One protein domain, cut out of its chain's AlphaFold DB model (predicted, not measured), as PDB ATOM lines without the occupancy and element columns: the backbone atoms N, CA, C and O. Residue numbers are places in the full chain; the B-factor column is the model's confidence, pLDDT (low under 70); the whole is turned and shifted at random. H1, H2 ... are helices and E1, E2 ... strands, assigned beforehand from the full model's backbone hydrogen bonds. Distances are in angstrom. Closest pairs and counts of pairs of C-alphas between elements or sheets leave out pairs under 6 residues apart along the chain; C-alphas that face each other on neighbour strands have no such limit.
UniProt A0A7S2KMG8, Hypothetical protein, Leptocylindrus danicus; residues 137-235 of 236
ATOM      1  N   MET A 137     -20.883  23.773  32.083       94.00
ATOM      2  CA  MET A 137     -21.014  24.810  31.059       94.00
ATOM      3  C   MET A 137     -19.692  25.561  30.924       94.00
ATOM      4  O   MET A 137     -19.382  26.454  31.708       94.00
ATOM      5  N   ILE A 138     -18.908  25.172  29.920       91.94
ATOM      6  CA  ILE A 138     -17.567  25.707  29.663       91.94
ATOM      7  C   ILE A 138     -17.631  26.722  28.520       91.94
ATOM      8  O   ILE A 138     -18.085  26.406  27.419       91.94
ATOM      9  N   LYS A 139     -17.159  27.944  28.770       87.44
ATOM     10  CA  LYS A 139     -16.983  28.991  27.752       87.44
ATOM     11  C   LYS A 139     -15.528  29.108  27.296       87.44
ATOM     12  O   LYS A 139     -15.296  29.560  26.175       87.44
ATOM     13  N   GLY A 140     -14.569  28.660  28.110       72.62
ATOM     14  CA  GLY A 140     -13.137  28.747  27.814       72.62
ATOM     15  C   GLY A 140     -12.555  30.150  28.049       72.62
ATOM     16  O   GLY A 140     -13.219  31.049  28.557       72.62
ATOM     17  N   GLY A 141     -11.276  30.353  27.715       79.81
ATOM     18  CA  GLY A 141     -10.568  31.616  27.972       79.81
ATOM     19  C   GLY A 141      -9.914  31.657  29.358       79.81
ATOM     20  O   GLY A 141      -9.039  30.846  29.641       79.81
ATOM     21  N   THR A 142     -10.302  32.609  30.216       80.50
ATOM     22  CA  THR A 142      -9.743  32.758  31.582       80.50
ATOM     23  C   THR A 142     -10.288  31.731  32.581       80.50
ATOM     24  O   THR A 142      -9.835  31.697  33.723       80.50
ATOM     25  N   GLY A 143     -11.294  30.943  32.184       86.50
ATOM     26  CA  GLY A 143     -12.025  30.014  33.050       86.50
ATOM     27  C   GLY A 143     -13.023  30.682  34.003       86.50
ATOM     28  O   GLY A 143     -13.777  29.998  34.683       86.50
ATOM     29  N   ARG A 144     -13.082  32.021  34.052       87.38
ATOM     30  CA  ARG A 144     -13.968  32.763  34.971       87.38
ATOM     31  C   ARG A 144     -15.445  32.734  34.580       87.38
ATOM     32  O   ARG A 144     -16.286  33.086  35.398       87.38
ATOM     33  N   SER A 145     -15.760  32.308  33.363       93.50
ATOM     34  CA  SER A 145     -17.139  32.081  32.921       93.50
ATOM     35  C   SER A 145     -17.542  30.602  32.960       93.50
ATOM     36  O   SER A 145     -18.662  30.278  32.566       93.50
ATOM     37  N   ASP A 146     -16.645  29.705  33.387       93.81
ATOM     38  CA  ASP A 146     -16.901  28.266  33.397       93.81
ATOM     39  C   ASP A 146     -17.679  27.870  34.658       93.81
ATOM     40  O   ASP A 146     -17.268  28.156  35.785       93.81
ATOM     41  N   VAL A 147     -18.798  27.174  34.469       94.94
ATOM     42  CA  VAL A 147     -19.664  26.690  35.549       94.94
ATOM     43  C   VAL A 147     -19.579  25.170  35.596       94.94
ATOM     44  O   VAL A 147     -20.142  24.470  34.758       94.94
ATOM     45  N   THR A 148     -18.821  24.661  36.564       94.44
ATOM     46  CA  THR A 148     -18.486  23.229  36.681       94.44
ATOM     47  C   THR A 148     -19.004  22.581  37.956       94.44
ATOM     48  O   THR A 148     -19.093  21.356  38.034       94.44
ATOM     49  N   THR A 149     -19.348  23.392  38.950       95.06
ATOM     50  CA  THR A 149     -19.791  22.956  40.271       95.06
ATOM     51  C   THR A 149     -21.173  23.510  40.579       95.06
ATOM     52  O   THR A 149     -21.618  24.492  39.978       95.06
ATOM     53  N   SER A 150     -21.865  22.846  41.496       95.31
ATOM     54  CA  SER A 150     -23.235  23.175  41.881       95.31
ATOM     55  C   SER A 150     -23.325  24.379  42.835       95.31
ATOM     56  O   SER A 150     -24.368  25.019  42.919       95.31
ATOM     57  N   LEU A 151     -22.217  24.788  43.463       94.88
ATOM     58  CA  LEU A 151     -22.103  26.050  44.204       94.88
ATOM     59  C   LEU A 151     -21.301  27.083  43.395       94.88
ATOM     60  O   LEU A 151     -20.302  26.731  42.767       94.88
ATOM     61  N   PRO A 152     -21.699  28.369  43.386       90.62
ATOM     62  CA  PRO A 152     -21.021  29.365  42.572       90.62
ATOM     63  C   PRO A 152     -19.681  29.755  43.208       90.62
ATOM     64  O   PRO A 152     -19.599  30.064  44.397       90.62
ATOM     65  N   SER A 153     -18.624  29.805  42.398       86.62
ATOM     66  CA  SER A 153     -17.341  30.366  42.830       86.62
ATOM     67  C   SER A 153     -17.423  31.890  42.916       86.62
ATOM     68  O   SER A 153     -17.911  32.545  41.996       86.62
ATOM     69  N   ALA A 154     -16.836  32.472  43.965       83.56
ATOM     70  CA  ALA A 154     -16.677  33.924  44.089       83.56
ATOM     71  C   ALA A 154     -15.833  34.547  42.953       83.56
ATOM     72  O   ALA A 154     -15.839  35.761  42.772       83.56
ATOM     73  N   GLY A 155     -15.095  33.731  42.187       84.38
ATOM     74  CA  GLY A 155     -14.292  34.170  41.043       84.38
ATOM     75  C   GLY A 155     -15.048  34.275  39.713       84.38
ATOM     76  O   GLY A 155     -14.451  34.755  38.737       84.38
ATOM     77  N   LEU A 156     -16.317  33.837  39.663       88.88
ATOM     78  CA  LEU A 156     -17.133  33.915  38.451       88.88
ATOM     79  C   LEU A 156     -17.270  35.367  37.985       88.88
ATOM     80  O   LEU A 156     -17.495  36.280  38.781       88.88
ATOM     81  N   ASP A 157     -17.115  35.592  36.684       89.94
ATOM     82  CA  ASP A 157     -17.439  36.881  36.080       89.94
ATOM     83  C   ASP A 157     -18.946  37.008  35.805       89.94
ATOM     84  O   ASP A 157     -19.734  36.094  36.052       89.94
ATOM     85  N   SER A 158     -19.375  38.163  35.296       90.81
ATOM     86  CA  SER A 158     -20.792  38.412  35.016       90.81
ATOM     87  C   SER A 158     -21.378  37.443  33.985       90.81
ATOM     88  O   SER A 158     -22.572  37.158  34.039       90.81
ATOM     89  N   VAL A 159     -20.564  36.907  33.069       93.31
ATOM     90  CA  VAL A 159     -20.999  35.883  32.113       93.31
ATOM     91  C   VAL A 159     -21.194  34.552  32.836       93.31
ATOM     92  O   VAL A 159     -22.245  33.933  32.684       93.31
ATOM     93  N   GLY A 160     -20.236  34.146  33.672       94.44
ATOM     94  CA  GLY A 160     -20.321  32.947  34.503       94.44
ATOM     95  C   GLY A 160     -21.505  32.969  35.467       94.44
ATOM     96  O   GLY A 160     -22.222  31.980  35.570       94.44
ATOM     97  N   LEU A 161     -21.775  34.107  36.115       95.19
ATOM     98  CA  LEU A 161     -22.940  34.274  36.991       95.19
ATOM     99  C   LEU A 161     -24.257  34.127  36.219       95.19
ATOM    100  O   LEU A 161     -25.128  33.374  36.646       95.19
ATOM    101  N   ARG A 162     -24.394  34.774  35.052       95.81
ATOM    102  CA  ARG A 162     -25.587  34.622  34.197       95.81
ATOM    103  C   ARG A 162     -25.802  33.165  33.792       95.81
ATOM    104  O   ARG A 162     -26.922  32.676  33.859       95.81
ATOM    105  N   ILE A 163     -24.732  32.466  33.411       95.44
ATOM    106  CA  ILE A 163     -24.766  31.037  33.072       95.44
ATOM    107  C   ILE A 163     -25.196  30.208  34.289       95.44
ATOM    108  O   ILE A 163     -26.108  29.392  34.177       95.44
ATOM    109  N   PHE A 164     -24.580  30.440  35.451       96.19
ATOM    110  CA  PHE A 164     -24.870  29.713  36.684       96.19
ATOM    111  C   PHE A 164     -26.339  29.844  37.082       96.19
ATOM    112  O   PHE A 164     -26.984  28.834  37.327       96.19
ATOM    113  N   PHE A 165     -26.885  31.058  37.121       97.00
ATOM    114  CA  PHE A 165     -28.272  31.268  37.536       97.00
ATOM    115  C   PHE A 165     -29.287  30.852  36.466       97.00
ATOM    116  O   PHE A 165     -30.335  30.315  36.816       97.00
ATOM    117  N   ALA A 166     -28.955  30.966  35.176       95.69
ATOM    118  CA  ALA A 166     -29.804  30.430  34.110       95.69
ATOM    119  C   ALA A 166     -29.985  28.905  34.219       95.69
ATOM    120  O   ALA A 166     -31.045  28.389  33.876       95.69
ATOM    121  N   ARG A 167     -28.992  28.171  34.749       94.75
ATOM    122  CA  ARG A 167     -29.111  26.721  35.007       94.75
ATOM    123  C   ARG A 167     -30.158  26.386  36.077       94.75
ATOM    124  O   ARG A 167     -30.653  25.267  36.107       94.75
ATOM    125  N   LEU A 168     -30.465  27.348  36.947       94.88
ATOM    126  CA  LEU A 168     -31.490  27.260  37.987       94.88
ATOM    127  C   LEU A 168     -32.852  27.780  37.493       94.88
ATOM    128  O   LEU A 168     -33.758  27.957  38.303       94.88
ATOM    129  N   ASP A 169     -32.975  28.047  36.186       95.31
ATOM    130  CA  ASP A 169     -34.140  28.665  35.542       95.31
ATOM    131  C   ASP A 169     -34.485  30.050  36.123       95.31
ATOM    132  O   ASP A 169     -35.646  30.421  36.271       95.31
ATOM    133  N   LEU A 170     -33.444  30.818  36.477       96.50
ATOM    134  CA  LEU A 170     -33.558  32.193  36.959       96.50
ATOM    135  C   LEU A 170     -33.081  33.178  35.896       96.50
ATOM    136  O   LEU A 170     -32.003  33.036  35.311       96.50
ATOM    137  N   ASN A 171     -33.884  34.212  35.666       96.38
ATOM    138  CA  ASN A 171     -33.564  35.279  34.732       96.38
ATOM    139  C   ASN A 171     -32.612  36.324  35.343       96.38
ATOM    140  O   ASN A 171     -32.208  36.260  36.507       96.38
ATOM    141  N   GLU A 172     -32.251  37.324  34.536       96.00
ATOM    142  CA  GLU A 172     -31.280  38.336  34.943       96.00
ATOM    143  C   GLU A 172     -31.728  39.191  36.129       96.00
ATOM    144  O   GLU A 172     -30.941  39.461  37.034       96.00
ATOM    145  N   ALA A 173     -32.996  39.599  36.149       97.62
ATOM    146  CA  ALA A 173     -33.537  40.390  37.245       97.62
ATOM    147  C   ALA A 173     -33.593  39.573  38.544       97.62
ATOM    148  O   ALA A 173     -33.282  40.096  39.612       97.62
ATOM    149  N   GLU A 174     -33.937  38.287  38.450       97.38
ATOM    150  CA  GLU A 174     -34.009  37.376  39.595       97.38
ATOM    151  C   GLU A 174     -32.631  37.113  40.201       97.38
ATOM    152  O   GLU A 174     -32.476  37.232  41.417       97.38
ATOM    153  N   PHE A 175     -31.605  36.834  39.386       94.69
ATOM    154  CA  PHE A 175     -30.267  36.653  39.954       94.69
ATOM    155  C   PHE A 175     -29.732  37.954  40.555       94.69
ATOM    156  O   PHE A 175     -29.132  37.921  41.628       94.69
ATOM    157  N   VAL A 176     -29.950  39.107  39.905       96.06
ATOM    158  CA  VAL A 176     -29.509  40.401  40.451       96.06
ATOM    159  C   VAL A 176     -30.188  40.667  41.791       96.06
ATOM    160  O   VAL A 176     -29.522  41.153  42.705       96.06
ATOM    161  N   ALA A 177     -31.468  40.314  41.946       96.31
ATOM    162  CA  ALA A 177     -32.173  40.396  43.222       96.31
ATOM    163  C   ALA A 177     -31.542  39.484  44.293       96.31
ATOM    164  O   ALA A 177     -31.308  39.937  45.412       96.31
ATOM    165  N   LEU A 178     -31.186  38.238  43.950       96.44
ATOM    166  CA  LEU A 178     -30.516  37.314  44.878       96.44
ATOM    167  C   LEU A 178     -29.137  37.809  45.327       96.44
ATOM    168  O   LEU A 178     -28.778  37.625  46.488       96.44
ATOM    169  N   MET A 179     -28.386  38.496  44.459       93.31
ATOM    170  CA  MET A 179     -27.106  39.106  44.845       93.31
ATOM    171  C   MET A 179     -27.248  40.122  45.986       93.31
ATOM    172  O   MET A 179     -26.306  40.316  46.752       93.31
ATOM    173  N   GLY A 180     -28.431  40.730  46.140       93.19
ATOM    174  CA  GLY A 180     -28.749  41.631  47.246       93.19
ATOM    175  C   GLY A 180     -28.690  40.966  48.619       93.19
ATOM    176  O   GLY A 180     -28.516  41.666  49.608       93.19
ATOM    177  N   ALA A 181     -28.739  39.631  48.706       94.06
ATOM    178  CA  ALA A 181     -28.550  38.913  49.965       94.06
ATOM    179  C   ALA A 181     -27.172  39.168  50.602       94.06
ATOM    180  O   ALA A 181     -27.034  39.036  51.812       94.06
ATOM    181  N   HIS A 182     -26.176  39.600  49.819       91.12
ATOM    182  CA  HIS A 182     -24.879  40.054  50.332       91.12
ATOM    183  C   HIS A 182     -24.951  41.380  51.109       91.12
ATOM    184  O   HIS A 182     -23.928  41.859  51.592       91.12
ATOM    185  N   ASP A 183     -26.124  42.000  51.238       89.81
ATOM    186  CA  ASP A 183     -26.344  43.066  52.217       89.81
ATOM    187  C   ASP A 183     -26.313  42.532  53.659       89.81
ATOM    188  O   ASP A 183     -25.913  43.247  54.575       89.81
ATOM    189  N   LEU A 184     -26.674  41.255  53.835       90.75
ATOM    190  CA  LEU A 184     -26.778  40.578  55.119       90.75
ATOM    191  C   LEU A 184     -25.575  39.658  55.366       90.75
ATOM    192  O   LEU A 184     -25.179  38.844  54.529       90.75
ATOM    193  N   GLY A 185     -25.032  39.725  56.574       87.75
ATOM    194  CA  GLY A 185     -23.985  38.847  57.060       87.75
ATOM    195  C   GLY A 185     -22.566  39.337  56.785       87.75
ATOM    196  O   GLY A 185     -22.276  40.505  56.512       87.75
ATOM    197  N   ARG A 186     -21.634  38.404  56.955       85.50
ATOM    198  CA  ARG A 186     -20.196  38.661  56.950       85.50
ATOM    199  C   ARG A 186     -19.511  37.661  56.031       85.50
ATOM    200  O   ARG A 186     -19.973  36.530  55.881       85.50
ATOM    201  N   HIS A 187     -18.399  38.072  55.445       75.88
ATOM    202  CA  HIS A 187     -17.507  37.197  54.708       75.88
ATOM    203  C   HIS A 187     -16.147  37.163  55.370       75.88
ATOM    204  O   HIS A 187     -15.711  38.094  56.047       75.88
ATOM    205  N   VAL A 188     -15.467  36.054  55.142       68.62
ATOM    206  CA  VAL A 188     -14.069  35.926  55.492       68.62
ATOM    207  C   VAL A 188     -13.277  36.669  54.427       68.62
ATOM    208  O   VAL A 188     -13.334  36.314  53.247       68.62
ATOM    209  N   THR A 189     -12.584  37.725  54.833       61.72
ATOM    210  CA  THR A 189     -11.728  38.474  53.917       61.72
ATOM    211  C   THR A 189     -10.361  37.804  53.796       61.72
ATOM    212  O   THR A 189      -9.864  37.168  54.725       61.72
ATOM    213  N   LEU A 190      -9.747  37.935  52.620       58.66
ATOM    214  CA  LEU A 190      -8.342  37.582  52.415       58.66
ATOM    215  C   LEU A 190      -7.410  38.769  52.710       58.66
ATOM    216  O   LEU A 190      -6.189  38.619  52.645       58.66
ATOM    217  N   THR A 191      -7.958  39.955  53.005       50.47
ATOM    218  CA  THR A 191      -7.158  41.088  53.480       50.47
ATOM    219  C   THR A 191      -6.487  40.684  54.790       50.47
ATOM    220  O   THR A 191      -7.143  40.152  55.675       50.47
ATOM    221  N   ASP A 192      -5.171  40.882  54.870       48.56
ATOM    222  CA  ASP A 192      -4.293  40.457  55.975       48.56
ATOM    223  C   ASP A 192      -4.003  38.949  56.079       48.56
ATOM    224  O   ASP A 192      -3.310  38.503  56.997       48.56
ATOM    225  N   MET A 193      -4.433  38.147  55.101       63.53
ATOM    226  CA  MET A 193      -4.049  36.741  55.021       63.53
ATOM    227  C   MET A 193      -2.534  36.584  54.740       63.53
ATOM    228  O   MET A 193      -1.973  37.331  53.927       63.53
ATOM    229  N   PRO A 194      -1.843  35.590  55.345       67.50
ATOM    230  CA  PRO A 194      -0.443  35.302  55.031       67.50
ATOM    231  C   PRO A 194      -0.216  35.106  53.525       67.50
ATOM    232  O   PRO A 194      -1.008  34.449  52.850       67.50
ATOM    233  N   ARG A 195       0.894  35.628  52.981       66.88
ATOM    234  CA  ARG A 195       1.188  35.568  51.531       66.88
ATOM    235  C   ARG A 195       1.173  34.151  50.958       66.88
ATOM    236  O   ARG A 195       0.778  33.975  49.809       66.88
ATOM    237  N   ASP A 196       1.578  33.156  51.740       74.94
ATOM    238  CA  ASP A 196       1.566  31.755  51.308       74.94
ATOM    239  C   ASP A 196       0.134  31.240  51.106       74.94
ATOM    240  O   ASP A 196      -0.132  30.496  50.164       74.94
ATOM    241  N   CYS A 197      -0.806  31.735  51.909       61.34
ATOM    242  CA  CYS A 197      -2.227  31.443  51.782       61.34
ATOM    243  C   CYS A 197      -2.907  32.207  50.636       61.34
ATOM    244  O   CYS A 197      -3.822  31.672  50.019       61.34
ATOM    245  N   LEU A 198      -2.421  33.405  50.287       59.66
ATOM    246  CA  LEU A 198      -2.858  34.126  49.082       59.66
ATOM    247  C   LEU A 198      -2.371  33.461  47.786       59.66
ATOM    248  O   LEU A 198      -3.022  33.564  46.751       59.66
ATOM    249  N   ARG A 199      -1.212  32.791  47.826       65.88
ATOM    250  CA  ARG A 199      -0.638  32.082  46.673       65.88
ATOM    251  C   ARG A 199      -1.239  30.699  46.466       65.88
ATOM    252  O   ARG A 199      -1.325  30.245  45.330       65.88
ATOM    253  N   ASN A 200      -1.618  30.029  47.549       64.81
ATOM    254  CA  ASN A 200      -2.213  28.704  47.514       64.81
ATOM    255  C   ASN A 200      -3.308  28.610  48.583       64.81
ATOM    256  O   ASN A 200      -3.032  28.362  49.760       64.81
ATOM    257  N   LEU A 201      -4.556  28.834  48.161       60.09
ATOM    258  CA  LEU A 201      -5.729  28.842  49.033       60.09
ATOM    259  C   LEU A 201      -6.084  27.414  49.485       60.09
ATOM    260  O   LEU A 201      -6.969  26.752  48.949       60.09
ATOM    261  N   THR A 202      -5.365  26.916  50.489       74.44
ATOM    262  CA  THR A 202      -5.657  25.612  51.095       74.44
ATOM    263  C   THR A 202      -6.862  25.685  52.032       74.44
ATOM    264  O   THR A 202      -7.253  26.757  52.508       74.44
ATOM    265  N   ARG A 203      -7.427  24.518  52.372       65.12
ATOM    266  CA  ARG A 203      -8.491  24.420  53.377       65.12
ATOM    267  C   ARG A 203      -8.078  25.080  54.696       65.12
ATOM    268  O   ARG A 203      -8.863  25.850  55.230       65.12
ATOM    269  N   THR A 204      -6.858  24.838  55.165       69.56
ATOM    270  CA  THR A 204      -6.318  25.410  56.407       69.56
ATOM    271  C   THR A 204      -6.176  26.930  56.332       69.56
ATOM    272  O   THR A 204      -6.476  27.628  57.296       69.56
ATOM    273  N   CYS A 205      -5.775  27.469  55.179       66.81
ATOM    274  CA  CYS A 205      -5.673  28.914  54.969       66.81
ATOM    275  C   CYS A 205      -7.025  29.611  55.121       66.81
ATOM    276  O   CYS A 205      -7.143  30.568  55.874       66.81
ATOM    277  N   LEU A 206      -8.062  29.085  54.473       65.25
ATOM    278  CA  LEU A 206      -9.425  29.601  54.596       65.25
ATOM    279  C   LEU A 206     -10.026  29.420  56.010       65.25
ATOM    280  O   LEU A 206     -11.022  30.053  56.334       65.25
ATOM    281  N   GLU A 207      -9.482  28.515  56.833       68.62
ATOM    282  CA  GLU A 207      -9.971  28.188  58.193       68.62
ATOM    283  C   GLU A 207      -9.394  29.179  59.204       68.62
ATOM    284  O   GLU A 207     -10.075  29.572  60.142       68.62
ATOM    285  N   ASN A 208      -8.163  29.625  58.953       65.50
ATOM    286  CA  ASN A 208      -7.426  30.592  59.764       65.50
ATOM    287  C   ASN A 208      -7.454  32.009  59.182       65.50
ATOM    288  O   ASN A 208      -6.667  32.863  59.590       65.50
ATOM    289  N   ALA A 209      -8.289  32.241  58.173       63.09
ATOM    290  CA  ALA A 209      -8.360  33.519  57.499       63.09
ATOM    291  C   ALA A 209      -8.773  34.607  58.507       63.09
ATOM    292  O   ALA A 209      -9.779  34.455  59.212       63.09
ATOM    293  N   PRO A 210      -7.959  35.663  58.641       56.06
ATOM    294  CA  PRO A 210      -8.142  36.626  59.700       56.06
ATOM    295  C   PRO A 210      -9.311  37.537  59.333       56.06
ATOM    296  O   PRO A 210      -9.316  38.178  58.291       56.06
ATOM    297  N   VAL A 211     -10.267  37.634  60.254       61.56
ATOM    298  CA  VAL A 211     -11.371  38.600  60.255       61.56
ATOM    299  C   VAL A 211     -12.574  38.214  59.378       61.56
ATOM    300  O   VAL A 211     -12.541  38.155  58.152       61.56
ATOM    301  N   SER A 212     -13.700  38.008  60.065       67.56
ATOM    302  CA  SER A 212     -15.033  38.050  59.469       67.56
ATOM    303  C   SER A 212     -15.449  39.517  59.372       67.56
ATOM    304  O   SER A 212     -15.590  40.184  60.399       67.56
ATOM    305  N   VAL A 213     -15.590  40.039  58.157       69.56
ATOM    306  CA  VAL A 213     -15.973  41.433  57.901       69.56
ATOM    307  C   VAL A 213     -17.355  41.491  57.250       69.56
ATOM    308  O   VAL A 213     -17.704  40.602  56.468       69.56
ATOM    309  N   PRO A 214     -18.167  42.523  57.531       71.50
ATOM    310  CA  PRO A 214     -19.378  42.789  56.761       71.50
ATOM    311  C   PRO A 214     -19.085  42.795  55.257       71.50
ATOM    312  O   PRO A 214     -18.050  43.308  54.831       71.50
ATOM    313  N   PHE A 215     -19.980  42.233  54.442       66.75
ATOM    314  CA  PHE A 215     -19.851  42.304  52.980       66.75
ATOM    315  C   PHE A 215     -19.848  43.748  52.484       66.75
ATOM    316  O   PHE A 215     -18.965  44.156  51.732       66.75
ATOM    317  N   VAL A 216     -20.844  44.519  52.916       65.50
ATOM    318  CA  VAL A 216     -21.071  45.866  52.406       65.50
ATOM    319  C   VAL A 216     -21.382  46.855  53.525       65.50
ATOM    320  O   VAL A 216     -20.918  47.990  53.458       65.50
ATOM    321  N   THR A 217     -22.142  46.494  54.551       63.97
ATOM    322  CA  THR A 217     -22.839  47.489  55.378       63.97
ATOM    323  C   THR A 217     -22.118  47.800  56.698       63.97
ATOM    324  O   THR A 217     -21.312  47.021  57.200       63.97
ATOM    325  N   ALA A 218     -22.409  48.974  57.270       71.19
ATOM    326  CA  ALA A 218     -22.083  49.277  58.669       71.19
ATOM    327  C   ALA A 218     -23.027  48.554  59.653       71.19
ATOM    328  O   ALA A 218     -22.802  48.598  60.858       71.19
ATOM    329  N   ASP A 219     -24.069  47.908  59.125       83.62
ATOM    330  CA  ASP A 219     -25.101  47.184  59.856       83.62
ATOM    331  C   ASP A 219     -25.335  45.817  59.181       83.62
ATOM    332  O   ASP A 219     -26.248  45.672  58.365       83.62
ATOM    333  N   PRO A 220     -24.434  44.839  59.398       86.94
ATOM    334  CA  PRO A 220     -24.440  43.544  58.704       86.94
ATOM    335  C   PRO A 220     -25.613  42.641  59.085       86.94
ATOM    336  O   PRO A 220     -25.712  41.542  58.547       86.94
ATOM    337  N   ASP A 221     -26.456  43.064  60.022       91.75
ATOM    338  CA  ASP A 221     -27.556  42.264  60.549       91.75
ATOM    339  C   ASP A 221     -28.934  42.826  60.135       91.75
ATOM    340  O   ASP A 221     -29.965  42.233  60.448       91.75
ATOM    341  N   THR A 222     -28.952  43.917  59.355       91.69
ATOM    342  CA  THR A 222     -30.152  44.506  58.747       91.69
ATOM    343  C   THR A 222     -30.114  44.365  57.224       91.69
ATOM    344  O   THR A 222     -29.136  44.718  56.570       91.69
ATOM    345  N   PHE A 223     -31.216  43.902  56.645       92.81
ATOM    346  CA  PHE A 223     -31.438  43.786  55.212       92.81
ATOM    347  C   PHE A 223     -31.937  45.114  54.627       92.81
ATOM    348  O   PHE A 223     -32.928  45.696  55.070       92.81
ATOM    349  N   SER A 224     -31.265  45.601  53.591       91.50
ATOM    350  CA  SER A 224     -31.532  46.883  52.944       91.50
ATOM    351  C   SER A 224     -31.135  46.848  51.455       91.50
ATOM    352  O   SER A 224     -31.014  45.793  50.838       91.50
ATOM    353  N   ASN A 225     -30.959  48.022  50.836       91.81
ATOM    354  CA  ASN A 225     -30.434  48.157  49.473       91.81
ATOM    355  C   ASN A 225     -28.999  48.715  49.418       91.81
ATOM    356  O   ASN A 225     -28.573  49.215  48.370       91.81
ATOM    357  N   LEU A 226     -28.265  48.683  50.536       89.44
ATOM    358  CA  LEU A 226     -26.909  49.227  50.626       89.44
ATOM    359  C   LEU A 226     -25.916  48.468  49.737       89.44
ATOM    360  O   LEU A 226     -25.053  49.118  49.145       89.44
ATOM    361  N   TYR A 227     -26.092  47.153  49.555       89.31
ATOM    362  CA  TYR A 227     -25.369  46.322  48.586       89.31
ATOM    363  C   TYR A 227     -25.260  47.003  47.219       89.31
ATOM    364  O   TYR A 227     -24.166  47.315  46.745       89.31
ATOM    365  N   TYR A 228     -26.403  47.341  46.621       90.44
ATOM    366  CA  TYR A 228     -26.444  47.965  45.301       90.44
ATOM    367  C   TYR A 228     -25.899  49.393  45.307       90.44
ATOM    368  O   TYR A 228     -25.197  49.783  44.375       90.44
ATOM    369  N   LYS A 229     -26.172  50.176  46.363       89.31
ATOM    370  CA  LYS A 229     -25.627  51.537  46.494       89.31
ATOM    371  C   LYS A 229     -24.099  51.534  46.490       89.31
ATOM    372  O   LYS A 229     -23.506  52.398  45.854       89.31
ATOM    373  N   LYS A 230     -23.462  50.563  47.151       83.56
ATOM    374  CA  LYS A 230     -21.999  50.435  47.145       83.56
ATOM    375  C   LYS A 230     -21.448  49.959  45.810       83.56
ATOM    376  O   LYS A 230     -20.438  50.497  45.374       83.56
ATOM    377  N   LEU A 231     -22.112  49.017  45.137       84.06
ATOM    378  CA  LEU A 231     -21.694  48.605  43.792       84.06
ATOM    379  C   LEU A 231     -21.689  49.777  42.803       84.06
ATOM    380  O   LEU A 231     -20.786  49.871  41.978       84.06
ATOM    381  N   LEU A 232     -22.667  50.684  42.900       86.19
ATOM    382  CA  LEU A 232     -22.708  51.884  42.062       86.19
ATOM    383  C   LEU A 232     -21.550  52.847  42.364       86.19
ATOM    384  O   LEU A 232     -21.013  53.431  41.433       86.19
ATOM    385  N   GLN A 233     -21.129  52.959  43.627       81.25
ATOM    386  CA  GLN A 233     -19.980  53.784  44.033       81.25
ATOM    387  C   GLN A 233     -18.626  53.219  43.583       81.25
ATOM    388  O   GLN A 233     -17.659  53.963  43.527       81.25
ATOM    389  N   TRP A 234     -18.522  51.916  43.305       70.50
ATOM    390  CA  TRP A 234     -17.277  51.302  42.819       70.50
ATOM    391  C   TRP A 234     -16.997  51.561  41.334       70.50
ATOM    392  O   TRP A 234     -15.895  51.276  40.874       70.50
ATOM    393  N   ASN A 235     -17.994  52.046  40.590       56.12
ATOM    394  CA  ASN A 235     -17.857  52.400  39.177       56.12
ATOM    395  C   ASN A 235     -17.486  53.879  38.948       56.12
ATOM    396  O   ASN A 235     -17.290  54.252  37.790       56.12
TER     397      ASN A 235
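AT A GLANCE: This is residues 137 to 235 of the 236 residues of the protein "Hypothetical protein" of Leptocylindrus danicus (UniProt A0A7S2KMG8). The model is a loose arch, open on one side: E1 and H1 make one foot, the long helix H2 and the small two-strand ladder of E2 and E3 make the span, and the short helices H3 and H4 make the other foot. H5 meets the end of H2 nearest the ladder and runs off crosswise to it. The 99 printed residues have five named helices and three named strands, in the order E1, H1, H2, E2, H3, H4, E3, H5; E2 and E3 form an antiparallel sheet. The class is mostly helix, though only 48 of the 99 residues are in named elements, under half. The whole is only just loose, close to compact, with a radius of gyration of the C-alphas of 15.3 A and spans of 37 by 34 by 25 A.

IN THESE COORDINATES: Start at Met 137 and go on to strand E1, residues 147 to 149, beginning at C-alpha 147 at (-19.664, 26.690, 35.549). H1 follows at residues 158 to 166, 12.1 A long. Find C-alpha 172 at (-31.280, 38.336, 34.943); from there H2, residues 172 to 183, runs 18.6 A. Next come E2, residues 186 to 188, 6.9 A; H3, residues 195 to 199, and H4, residues 203 to 207, each 6.3 A; and E3, residues 212 to 214, 7.0 A. H5, residues 226 to 233, covers 10.6 A and ends with C-alpha 233 at (-19.980, 53.784, 44.033).

HOW THE PARTS SIT: Look first at E1, which pairs with no named strand; its closest C-alpha to H1 is that of Val 147, 6.1 A from Phe 164. H1 and H2 only just touch, with 3 pairs of C-alphas within 8 A, the closest being Phe 165 and Phe 175 at 6.2 A; H2 does so with residues 172 to 175 alone. Their lines are about perpendicular, at 75 degrees. With residues 180 to 183 alone H2 touches H5, the closest C-alphas being Asp 183 and Tyr 227 at 5.0 A, again about perpendicular at 75 degrees. Between E2 and E3, find N 187 and O 213 at 2.8 A and N 213 and O 187 at 2.9 A, within hydrogen-bond range. H3 and H4 are close but not clearly touching, with the C-alphas of Cys 197 and Cys 205 closest at 5.3 A. Each O i to N i+4 pair is within hydrogen-bond range in H1, H3, H4 and H5, against 4 of 8 in H2.

THE WHOLE: The C-alphas of Asp 169 and Pro 194 are the two farthest apart, at 39.5 A. The printed part has no cut. The link from E3 to H5 is long, with 11 residues. The mean pLDDT of the printed part is 82.1; look for values under 70 at residues 188 to 195, 197 to 201, 203 to 213, 215 to 217 and 235.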